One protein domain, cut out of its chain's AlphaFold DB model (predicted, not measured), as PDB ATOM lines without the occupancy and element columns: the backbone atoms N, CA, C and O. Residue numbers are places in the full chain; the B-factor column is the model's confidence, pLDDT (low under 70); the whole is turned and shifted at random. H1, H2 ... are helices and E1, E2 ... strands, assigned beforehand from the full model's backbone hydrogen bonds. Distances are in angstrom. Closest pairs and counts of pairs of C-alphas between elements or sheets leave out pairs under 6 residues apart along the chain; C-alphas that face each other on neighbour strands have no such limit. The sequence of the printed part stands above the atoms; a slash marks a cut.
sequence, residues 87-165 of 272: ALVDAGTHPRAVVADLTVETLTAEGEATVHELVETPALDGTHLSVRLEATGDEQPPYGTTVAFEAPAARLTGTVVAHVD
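What this domain is: This is residues 87 to 165 of the 272 residues of an uncharacterized protein of Halobacteriales archaeon QS_9_67_17 (UniProt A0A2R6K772). One strongly twisted, curled sheet of five strands forms a half-open barrel, and the stretch of residues 100 to 112 runs across the gap between its edge strands E2 and E4, with residues 108 to 109 pairing with E4. The short helix H1 sits at one end, and the turn between E2 and E3 and the link after E3 reach to opposite ends of the long axis. The printed part has 79 residues, with five named strands and one named helix in the order E1, H1, E2, E3, E4, E5; the sheet's order is E2, E3, E1, E5, E4, all antiparallel, and the class is mostly strand. The whole is compact, with a radius of gyration of the C-alphas of 11.8 A, yet elongated, spanning 36 by 22 by 19 A.

Where its parts are: Find C-alpha 87 at (255.349, 153.914, 278.049); from there E1, residues 87 to 94, runs 20.4 A. Next comes H1, residues 96 to 99. Look for C-alpha 113 at (257.157, 144.303, 278.668), where E2, residues 113 to 123, begins its 26.6 A; it bends by 64 degrees at residue 116. E3, residues 126 to 135, covers 28.0 A, and E4, residues 146 to 150, covers 13.4 A. E5, residues 155 to 164, covers 24.2 A, bends by 71 degrees at residue 161, and ends at C-alpha 164, (256.943, 158.764, 280.682).

How they stand to each other: Begin at E1, an inner strand antiparallel to E3 at 158 degrees, where N 89 and O 131 are 2.8 A apart. E1 is antiparallel to E5 too, at 140 degrees, with N 90 and O 159 at 2.9 A. E5 is staggered: residues 155 to 159 pair with E4 and 159 to 163 with E1. E2 and E3 form a hairpin, with N 119 and O 130 at 2.8 A. E4 and E5 form another, with N 149 and O 156 at 2.8 A. E2 and E4 are apart. H1 is on the sheet at a height of 7.0 A, over none of the strands, but only just, with 2 of its 4 C-alphas falling on E1; it is too short for an O i to N i+4 pair. E1, H1 and E2 make a split strand-helix-strand unit, two strands running the same way with E3 between them, and its crossover is right-handed.

The domain as a whole: The C-alphas farthest apart, those of Leu 124 and Asp 138, are 37.6 A apart. The printed part has no cut. The link from H1 to E2, 13 residues, is long. Mean pLDDT of the printed part is 89.4; look to residues 136 to 138 for values under 70.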
ATOM      1  N   ALA A  87     256.453 153.479 278.882       91.69
ATOM      2  CA  ALA A  87     255.349 153.914 278.049       91.69
ATOM      3  C   ALA A  87     254.058 153.933 278.867       91.69
ATOM      4  O   ALA A  87     253.790 153.044 279.676       91.69
ATOM      5  N   LEU A  88     253.244 154.955 278.629       93.88
ATOM      6  CA  LEU A  88     251.879 155.040 279.112       93.88
ATOM      7  C   LEU A  88     250.939 154.489 278.042       93.88
ATOM      8  O   LEU A  88     250.880 155.003 276.920       93.88
ATOM      9  N   VAL A  89     250.178 153.469 278.412       94.69
ATOM     10  CA  VAL A  89     249.160 152.839 277.580       94.69
ATOM     11  C   VAL A  89     247.773 153.196 278.092       94.69
ATOM     12  O   VAL A  89     247.440 152.962 279.251       94.69
ATOM     13  N   ASP A  90     246.951 153.740 277.204       95.69
ATOM     14  CA  ASP A  90     245.526 153.960 277.430       95.69
ATOM     15  C   ASP A  90     244.785 152.666 277.086       95.69
ATOM     16  O   ASP A  90     244.681 152.298 275.911       95.69
ATOM     17  N   ALA A  91     244.329 151.945 278.111       94.50
ATOM     18  CA  ALA A  91     243.591 150.694 277.963       94.50
ATOM     19  C   ALA A  91     242.073 150.914 277.870       94.50
ATOM     20  O   ALA A  91     241.328 149.946 277.729       94.50
ATOM     21  N   GLY A  92     241.600 152.162 277.897       94.44
ATOM     22  CA  GLY A  92     240.192 152.494 277.744       94.44
ATOM     23  C   GLY A  92     239.341 152.237 278.989       94.44
ATOM     24  O   GLY A  92     239.832 151.975 280.087       94.44
ATOM     25  N   THR A  93     238.025 152.367 278.809       95.00
ATOM     26  CA  THR A  93     237.028 152.232 279.880       95.00
ATOM     27  C   THR A  93     236.397 150.849 279.874       95.00
ATOM     28  O   THR A  93     235.875 150.406 278.851       95.00
ATOM     29  N   HIS A  94     236.395 150.203 281.038       94.31
ATOM     30  CA  HIS A  94     235.898 148.845 281.238       94.31
ATOM     31  C   HIS A  94     234.810 148.788 282.317       94.31
ATOM     32  O   HIS A  94     234.799 149.611 283.241       94.31
ATOM     33  N   PRO A  95     233.889 147.809 282.248       91.50
ATOM     34  CA  PRO A  95     232.932 147.560 283.320       91.50
ATOM     35  C   PRO A  95     233.635 147.194 284.631       91.50
ATOM     36  O   PRO A  95     234.624 146.465 284.621       91.50
ATOM     37  N   ARG A  96     233.057 147.587 285.774       86.75
ATOM     38  CA  ARG A  96     233.614 147.293 287.112       86.75
ATOM     39  C   ARG A  96     233.904 145.810 287.361       86.75
ATOM     40  O   ARG A  96     234.861 145.482 288.042       86.75
ATOM     41  N   ALA A  97     233.102 144.917 286.784       86.38
ATOM     42  CA  ALA A  97     233.309 143.476 286.913       86.38
ATOM     43  C   ALA A  97     234.614 142.984 286.258       86.38
ATOM     44  O   ALA A  97     235.149 141.972 286.685       86.38
ATOM     45  N   VAL A  98     235.116 143.683 285.234       88.00
ATOM     46  CA  VAL A  98     236.378 143.341 284.554       88.00
ATOM     47  C   VAL A  98     237.583 143.839 285.351       88.00
ATOM     48  O   VAL A  98     238.607 143.170 285.373       88.00
ATOM     49  N   VAL A  99     237.453 144.996 286.010       90.50
ATOM     50  CA  VAL A  99     238.540 145.635 286.775       90.50
ATOM     51  C   VAL A  99     238.661 145.157 288.222       90.50
ATOM     52  O   VAL A  99     239.715 145.331 288.810       90.50
ATOM     53  N   ALA A 100     237.629 144.529 288.794       87.38
ATOM     54  CA  ALA A 100     237.569 144.204 290.226       87.38
ATOM     55  C   ALA A 100     238.762 143.390 290.763       87.38
ATOM     56  O   ALA A 100     239.152 143.585 291.911       87.38
ATOM     57  N   ASP A 101     239.325 142.506 289.938       87.56
ATOM     58  CA  ASP A 101     240.445 141.632 290.303       87.56
ATOM     59  C   ASP A 101     241.760 142.039 289.613       87.56
ATOM     60  O   ASP A 101     242.716 141.260 289.595       87.56
ATOM     61  N   LEU A 102     241.813 143.228 289.001       90.69
ATOM     62  CA  LEU A 102     243.019 143.705 288.338       90.69
ATOM     63  C   LEU A 102     243.992 144.316 289.336       90.69
ATOM     64  O   LEU A 102     243.687 145.205 290.122       90.69
ATOM     65  N   THR A 103     245.222 143.851 289.239       92.00
ATOM     66  CA  THR A 103     246.401 144.413 289.883       92.00
ATOM     67  C   THR A 103     247.567 144.358 288.905       92.00
ATOM     68  O   THR A 103     247.532 143.609 287.922       92.00
ATOM     69  N   VAL A 104     248.638 145.092 289.208       92.19
ATOM     70  CA  VAL A 104     249.907 145.020 288.464       92.19
ATOM     71  C   VAL A 104     250.425 143.578 288.346       92.19
ATOM     72  O   VAL A 104     250.967 143.213 287.313       92.19
ATOM     73  N   GLU A 105     250.212 142.737 289.363       91.06
ATOM     74  CA  GLU A 105     250.678 141.340 289.377       91.06
ATOM     75  C   GLU A 105     249.835 140.417 288.489       91.06
ATOM     76  O   GLU A 105     250.330 139.429 287.954       91.06
ATOM     77  N   THR A 106     248.544 140.719 288.353       88.56
ATOM     78  CA  THR A 106     247.608 139.908 287.557       88.56
ATOM     79  C   THR A 106     247.545 140.320 286.089       88.56
ATOM     80  O   THR A 106     247.044 139.556 285.265       88.56
ATOM     81  N   LEU A 107     248.019 141.525 285.764       89.88
ATOM     82  CA  LEU A 107     247.981 142.080 284.422       89.88
ATOM     83  C   LEU A 107     249.305 141.794 283.715       89.88
ATOM     84  O   LEU A 107     250.342 142.343 284.073       89.88
ATOM     85  N   THR A 108     249.269 140.960 282.680       91.06
ATOM     86  CA  THR A 108     250.465 140.615 281.902       91.06
ATOM     87  C   THR A 108     250.392 141.278 280.535       91.06
ATOM     88  O   THR A 108     249.434 141.060 279.799       91.06
ATOM     89  N   ALA A 109     251.387 142.091 280.176       89.75
ATOM     90  CA  ALA A 109     251.488 142.650 278.830       89.75
ATOM     91  C   ALA A 109     251.972 141.572 277.847       89.75
ATOM     92  O   ALA A 109     252.864 140.786 278.164       89.75
ATOM     93  N   GLU A 110     251.396 141.524 276.648       86.06
ATOM     94  CA  GLU A 110     251.923 140.674 275.584       86.06
ATOM     95  C   GLU A 110     253.244 141.244 275.052       86.06
ATOM     96  O   GLU A 110     253.325 142.415 274.683       86.06
ATOM     97  N   GLY A 111     254.265 140.388 274.969       81.62
ATOM     98  CA  GLY A 111     255.614 140.754 274.540       81.62
ATOM     99  C   GLY A 111     256.602 140.836 275.704       81.62
ATOM    100  O   GLY A 111     256.332 140.367 276.807       81.62
ATOM    101  N   GLU A 112     257.772 141.410 275.441       81.12
ATOM    102  CA  GLU A 112     258.803 141.648 276.454       81.12
ATOM    103  C   GLU A 112     258.560 143.014 277.115       81.12
ATOM    104  O   GLU A 112     259.248 143.998 276.841       81.12
ATOM    105  N   ALA A 113     257.497 143.102 277.916       86.31
ATOM    106  CA  ALA A 113     257.157 144.303 278.668       86.31
ATOM    107  C   ALA A 113     256.657 143.952 280.070       86.31
ATOM    108  O   ALA A 113     255.874 143.019 280.254       86.31
ATOM    109  N   THR A 114     257.071 144.746 281.052       89.75
ATOM    110  CA  THR A 114     256.662 144.601 282.451       89.75
ATOM    111  C   THR A 114     255.671 145.700 282.802       89.75
ATOM    112  O   THR A 114     255.867 146.859 282.442       89.75
ATOM    113  N   VAL A 115     254.592 145.362 283.508       92.12
ATOM    114  CA  VAL A 115     253.658 146.357 284.050       92.12
ATOM    115  C   VAL A 115     254.222 146.890 285.366       92.12
ATOM    116  O   VAL A 115     254.560 146.113 286.252       92.12
ATOM    117  N   HIS A 116     254.317 148.213 285.505       92.38
ATOM    118  CA  HIS A 116     254.826 148.867 286.720       92.38
ATOM    119  C   HIS A 116     253.740 149.588 287.502       92.38
ATOM    120  O   HIS A 116     253.808 149.678 288.725       92.38
ATOM    121  N   GLU A 117     252.752 150.132 286.799       93.62
ATOM    122  CA  GLU A 117     251.684 150.905 287.412       93.62
ATOM    123  C   GLU A 117     250.387 150.655 286.655       93.62
ATOM    124  O   GLU A 117     250.355 150.695 285.422       93.62
ATOM    125  N   LEU A 118     249.320 150.420 287.409       94.62
ATOM    126  CA  LEU A 118     247.956 150.354 286.916       94.62
ATOM    127  C   LEU A 118     247.183 151.475 287.599       94.62
ATOM    128  O   LEU A 118     247.036 151.470 288.820       94.62
ATOM    129  N   VAL A 119     246.726 152.445 286.815       94.00
ATOM    130  CA  VAL A 119     245.941 153.574 287.305       94.00
ATOM    131  C   VAL A 119     244.492 153.374 286.902       94.00
ATOM    132  O   VAL A 119     244.157 153.324 285.715       94.00
ATOM    133  N   GLU A 120     243.632 153.291 287.907       93.94
ATOM    134  CA  GLU A 120     242.192 153.158 287.752       93.94
ATOM    135  C   GLU A 120     241.522 154.487 288.072       93.94
ATOM    136  O   GLU A 120     241.637 155.008 289.179       93.94
ATOM    137  N   THR A 121     240.803 155.049 287.104       91.94
ATOM    138  CA  THR A 121     240.056 156.294 287.312       91.94
ATOM    139  C   THR A 121     238.574 156.088 287.018       91.94
ATOM    140  O   THR A 121     238.229 155.505 285.986       91.94
ATOM    141  N   PRO A 122     237.666 156.560 287.888       91.50
ATOM    142  CA  PRO A 122     236.244 156.590 287.582       91.50
ATOM    143  C   PRO A 122     235.963 157.306 286.254       91.50
ATOM    144  O   PRO A 122     236.521 158.362 285.959       91.50
ATOM    145  N   ALA A 123     235.082 156.724 285.446       91.00
ATOM    146  CA  ALA A 123     234.631 157.271 284.174       91.00
ATOM    147  C   ALA A 123     233.100 157.206 284.082       91.00
ATOM    148  O   ALA A 123     232.441 156.539 284.879       91.00
ATOM    149  N   LEU A 124     232.520 157.907 283.102       86.31
ATOM    150  CA  LEU A 124     231.062 157.985 282.934       86.31
ATOM    151  C   LEU A 124     230.410 156.602 282.772       86.31
ATOM    152  O   LEU A 124     229.351 156.362 283.346       86.31
ATOM    153  N   ASP A 125     231.077 155.698 282.051       87.06
ATOM    154  CA  ASP A 125     230.547 154.382 281.680       87.06
ATOM    155  C   ASP A 125     231.299 153.210 282.348       87.06
ATOM    156  O   ASP A 125     231.181 152.063 281.914       87.06
ATOM    157  N   GLY A 126     232.090 153.466 283.398       90.75
ATOM    158  CA  GLY A 126     232.849 152.420 284.090       90.75
ATOM    159  C   GLY A 126     234.118 152.923 284.768       90.75
ATOM    160  O   GLY A 126     234.134 154.001 285.359       90.75
ATOM    161  N   THR A 127     235.182 152.132 284.676       93.12
ATOM    162  CA  THR A 127     236.516 152.477 285.177       93.12
ATOM    163  C   THR A 127     237.466 152.571 283.996       93.12
ATOM    164  O   THR A 127     237.550 151.650 283.186       93.12
ATOM    165  N   HIS A 128     238.151 153.698 283.865       94.94
ATOM    166  CA  HIS A 128     239.165 153.899 282.847       94.94
ATOM    167  C   HIS A 128     240.531 153.453 283.358       94.94
ATOM    168  O   HIS A 128     240.934 153.834 284.459       94.94
ATOM    169  N   LEU A 129     241.224 152.665 282.543       95.75
ATOM    170  CA  LEU A 129     242.510 152.071 282.870       95.75
ATOM    171  C   LEU A 129     243.633 152.757 282.101       95.75
ATOM    172  O   LEU A 129     243.609 152.854 280.873       95.75
ATOM    173  N   SER A 130     244.657 153.183 282.827       95.75
ATOM    174  CA  SER A 130     245.925 153.629 282.258       95.75
ATOM    175  C   SER A 130     247.052 152.780 282.829       95.75
ATOM    176  O   SER A 130     247.136 152.586 284.037       95.75
ATOM    177  N   VAL A 131     247.908 152.249 281.960       95.06
ATOM    178  CA  VAL A 131     248.946 151.286 282.334       95.06
ATOM    179  C   VAL A 131     250.307 151.881 282.020       95.06
ATOM    180  O   VAL A 131     250.570 152.250 280.877       95.06
ATOM    181  N   ARG A 132     251.187 151.962 283.015       94.31
ATOM    182  CA  ARG A 132     252.602 152.258 282.790       94.31
ATOM    183  C   ARG A 132     253.352 150.947 282.649       94.31
ATOM    184  O   ARG A 132     253.362 150.134 283.575       94.31
ATOM    185  N   LEU A 133     253.992 150.772 281.504       91.75
ATOM    186  CA  LEU A 133     254.812 149.606 281.210       91.75
ATOM    187  C   LEU A 133     256.258 150.006 280.953       91.75
ATOM    188  O   LEU A 133     256.517 151.090 280.435       91.75
ATOM    189  N   GLU A 134     257.180 149.128 281.313       89.38
ATOM    190  CA  GLU A 134     258.586 149.191 280.930       89.38
ATOM    191  C   GLU A 134     258.806 148.178 279.809       89.38
ATOM    192  O   GLU A 134     258.520 146.990 279.979       89.38
ATOM    193  N   ALA A 135     259.277 148.639 278.653       80.38
ATOM    194  CA  ALA A 135     259.696 147.730 277.596       80.38
ATOM    195  C   ALA A 135     261.057 147.128 277.972       80.38
ATOM    196  O   ALA A 135     261.970 147.850 278.361       80.38
ATOM    197  N   THR A 136     261.199 145.808 277.860       68.38
ATOM    198  CA  THR A 136     262.450 145.098 278.182       68.38
ATOM    199  C   THR A 136     263.506 145.247 277.072       68.38
ATOM    200  O   THR A 136     264.675 144.935 277.287       68.38
ATOM    201  N   GLY A 137     263.122 145.764 275.898       66.62
ATOM    202  CA  GLY A 137     264.022 146.052 274.777       66.62
ATOM    203  C   GLY A 137     264.707 147.424 274.841       66.62
ATOM    204  O   GLY A 137     264.414 148.263 275.689       66.62
ATOM    205  N   ASP A 138     265.625 147.661 273.900       62.91
ATOM    206  CA  ASP A 138     266.347 148.940 273.751       62.91
ATOM    207  C   ASP A 138     265.494 150.047 273.113       62.91
ATOM    208  O   ASP A 138     265.857 151.223 273.160       62.91
ATOM    209  N   GLU A 139     264.363 149.675 272.509       70.06
ATOM    210  CA  GLU A 139     263.466 150.588 271.812       70.06
ATOM    211  C   GLU A 139     262.124 150.710 272.534       70.06
ATOM    212  O   GLU A 139     261.431 149.726 272.807       70.06
ATOM    213  N   GLN A 140     261.721 151.956 272.779       74.50
ATOM    214  CA  GLN A 140     260.370 152.282 273.208       74.50
ATOM    215  C   GLN A 140     259.337 151.860 272.162       74.50
ATOM    216  O   GLN A 140     259.518 152.133 270.969       74.50
ATOM    217  N   PRO A 141     258.190 151.299 272.590       83.12
ATOM    218  CA  PRO A 141     257.102 151.047 271.666       83.12
ATOM    219  C   PRO A 141     256.649 152.390 271.062       83.12
ATOM    220  O   PRO A 141     256.451 153.365 271.802       83.12
ATOM    221  N   PRO A 142     256.489 152.479 269.729       86.62
ATOM    222  CA  PRO A 142     256.074 153.713 269.075       86.62
ATOM    223  C   PRO A 142     254.726 154.219 269.588       86.62
ATOM    224  O   PRO A 142     253.844 153.432 269.950       86.62
ATOM    225  N   TYR A 143     254.525 155.534 269.533       88.94
ATOM    226  CA  TYR A 143     253.214 156.130 269.779       88.94
ATOM    227  C   TYR A 143     252.153 155.507 268.860       88.94
ATOM    228  O   TYR A 143     252.384 155.333 267.663       88.94
ATOM    229  N   GLY A 144     250.977 155.198 269.406       89.19
ATOM    230  CA  GLY A 144     249.893 154.569 268.652       89.19
ATOM    231  C   GLY A 144     250.000 153.047 268.539       89.19
ATOM    232  O   GLY A 144     249.103 152.426 267.973       89.19
ATOM    233  N   THR A 145     251.052 152.430 269.086       91.06
ATOM    234  CA  THR A 145     251.172 150.967 269.130       91.06
ATOM    235  C   THR A 145     250.081 150.376 270.011       91.06
ATOM    236  O   THR A 145     249.876 150.825 271.140       91.06
ATOM    237  N   THR A 146     249.386 149.358 269.504       93.50
ATOM    238  CA  THR A 146     248.426 148.588 270.295       93.50
ATOM    239  C   THR A 146     249.158 147.541 271.124       93.50
ATOM    240  O   THR A 146     249.919 146.743 270.583       93.50
ATOM    241  N   VAL A 147     248.889 147.528 272.425       91.81
ATOM    242  CA  VAL A 147     249.398 146.550 273.387       91.81
ATOM    243  C   VAL A 147     248.217 145.734 273.885       91.81
ATOM    244  O   VAL A 147     247.197 146.296 274.285       91.81
ATOM    245  N   ALA A 148     248.328 144.413 273.834       93.69
ATOM    246  CA  ALA A 148     247.351 143.529 274.449       93.69
ATOM    247  C   ALA A 148     247.814 143.159 275.858       93.69
ATOM    248  O   ALA A 148     249.008 143.002 276.105       93.69
ATOM    249  N   PHE A 149     246.857 143.017 276.766       92.81
ATOM    250  CA  PHE A 149     247.099 142.571 278.126       92.81
ATOM    251  C   PHE A 149     246.233 141.356 278.418       92.81
ATOM    252  O   PHE A 149     245.027 141.368 278.158       92.81
ATOM    253  N   GLU A 150     246.845 140.332 278.988       93.00
ATOM    254  CA  GLU A 150     246.131 139.205 279.559       93.00
ATOM    255  C   GLU A 150     245.794 139.536 281.013       93.00
ATOM    256  O   GLU A 150     246.665 139.921 281.798       93.00
ATOM    257  N   ALA A 151     244.517 139.411 281.355       90.69
ATOM    258  CA  ALA A 151     243.991 139.639 282.689       90.69
ATOM    259  C   ALA A 151     243.101 138.458 283.115       90.69
ATOM    260  O   ALA A 151     242.603 137.720 282.261       90.69
ATOM    261  N   PRO A 152     242.837 138.277 284.424       89.12
ATOM    262  CA  PRO A 152     242.115 137.105 284.926       89.12
ATOM    263  C   PRO A 152     240.718 136.920 284.320       89.12
ATOM    264  O   PRO A 152     240.297 135.797 284.048       89.12
ATOM    265  N   ALA A 153     239.992 138.024 284.125       86.31
ATOM    266  CA  ALA A 153     238.599 138.008 283.686       86.31
ATOM    267  C   ALA A 153     238.415 138.274 282.182       86.31
ATOM    268  O   ALA A 153     237.344 137.996 281.640       86.31
ATOM    269  N   ALA A 154     239.418 138.846 281.507       89.00
ATOM    270  CA  ALA A 154     239.326 139.252 280.110       89.00
ATOM    271  C   ALA A 154     240.707 139.519 279.500       89.00
ATOM    272  O   ALA A 154     241.662 139.824 280.206       89.00
ATOM    273  N   ARG A 155     240.770 139.515 278.167       92.50
ATOM    274  CA  ARG A 155     241.890 140.096 277.425       92.50
ATOM    275  C   ARG A 155     241.585 141.558 277.127       92.50
ATOM    276  O   ARG A 155     240.526 141.869 276.579       92.50
ATOM    277  N   LEU A 156     242.502 142.442 277.493       93.81
ATOM    278  CA  LEU A 156     242.391 143.882 277.294       93.81
ATOM    279  C   LEU A 156     243.302 144.317 276.149       93.81
ATOM    280  O   LEU A 156     244.291 143.663 275.824       93.81
ATOM    281  N   THR A 157     242.981 145.449 275.540       94.94
ATOM    282  CA  THR A 157     243.830 146.086 274.534       94.94
ATOM    283  C   THR A 157     243.916 147.564 274.842       94.94
ATOM    284  O   THR A 157     242.892 148.189 275.110       94.94
ATOM    285  N   GLY A 158     245.115 148.121 274.763       94.06
ATOM    286  CA  GLY A 158     245.353 149.545 274.915       94.06
ATOM    287  C   GLY A 158     246.273 150.092 273.840       94.06
ATOM    288  O   GLY A 158     246.843 149.343 273.052       94.06
ATOM    289  N   THR A 159     246.398 151.412 273.788       94.69
ATOM    290  CA  THR A 159     247.267 152.109 272.834       94.69
ATOM    291  C   THR A 159     248.318 152.928 273.569       94.69
ATOM    292  O   THR A 159     247.993 153.607 274.538       94.69
ATOM    293  N   VAL A 160     249.569 152.900 273.108       92.88
ATOM    294  CA  VAL A 160     250.628 153.776 273.631       92.88
ATOM    295  C   VAL A 160     250.281 155.233 273.322       92.88
ATOM    296  O   VAL A 160     250.195 155.621 272.156       92.88
ATOM    297  N   VAL A 161     250.091 156.038 274.369       93.62
ATOM    298  CA  VAL A 161     249.679 157.451 274.283       93.62
ATOM    299  C   VAL A 161     250.730 158.430 274.799       93.62
ATOM    300  O   VAL A 161     250.555 159.636 274.640       93.62
ATOM    301  N   ALA A 162     251.793 157.954 275.441       90.75
ATOM    302  CA  ALA A 162     252.912 158.785 275.873       90.75
ATOM    303  C   ALA A 162     254.115 157.923 276.263       90.75
ATOM    304  O   ALA A 162     253.965 156.756 276.620       90.75
ATOM    305  N   HIS A 163     255.290 158.539 276.255       90.75
ATOM    306  CA  HIS A 163     256.479 158.048 276.947       90.75
ATOM    307  C   HIS A 163     256.625 158.843 278.241       90.75
ATOM    308  O   HIS A 163     256.389 160.054 278.247       90.75
ATOM    309  N   VAL A 164     256.917 158.160 279.344       88.00
ATOM    310  CA  VAL A 164     256.943 158.764 280.682       88.00
ATOM    311  C   VAL A 164     258.185 158.307 281.438       88.00
ATOM    312  O   VAL A 164     258.538 157.137 281.398       88.00
ATOM    313  N   ASP A 165     258.836 159.215 282.160       82.62
ATOM    314  CA  ASP A 165     260.047 158.880 282.932       82.62
ATOM    315  C   ASP A 165     259.722 158.484 284.385       82.62
ATOM    316  O   ASP A 165     260.514 157.851 285.081       82.62
TER     317      ASP A 165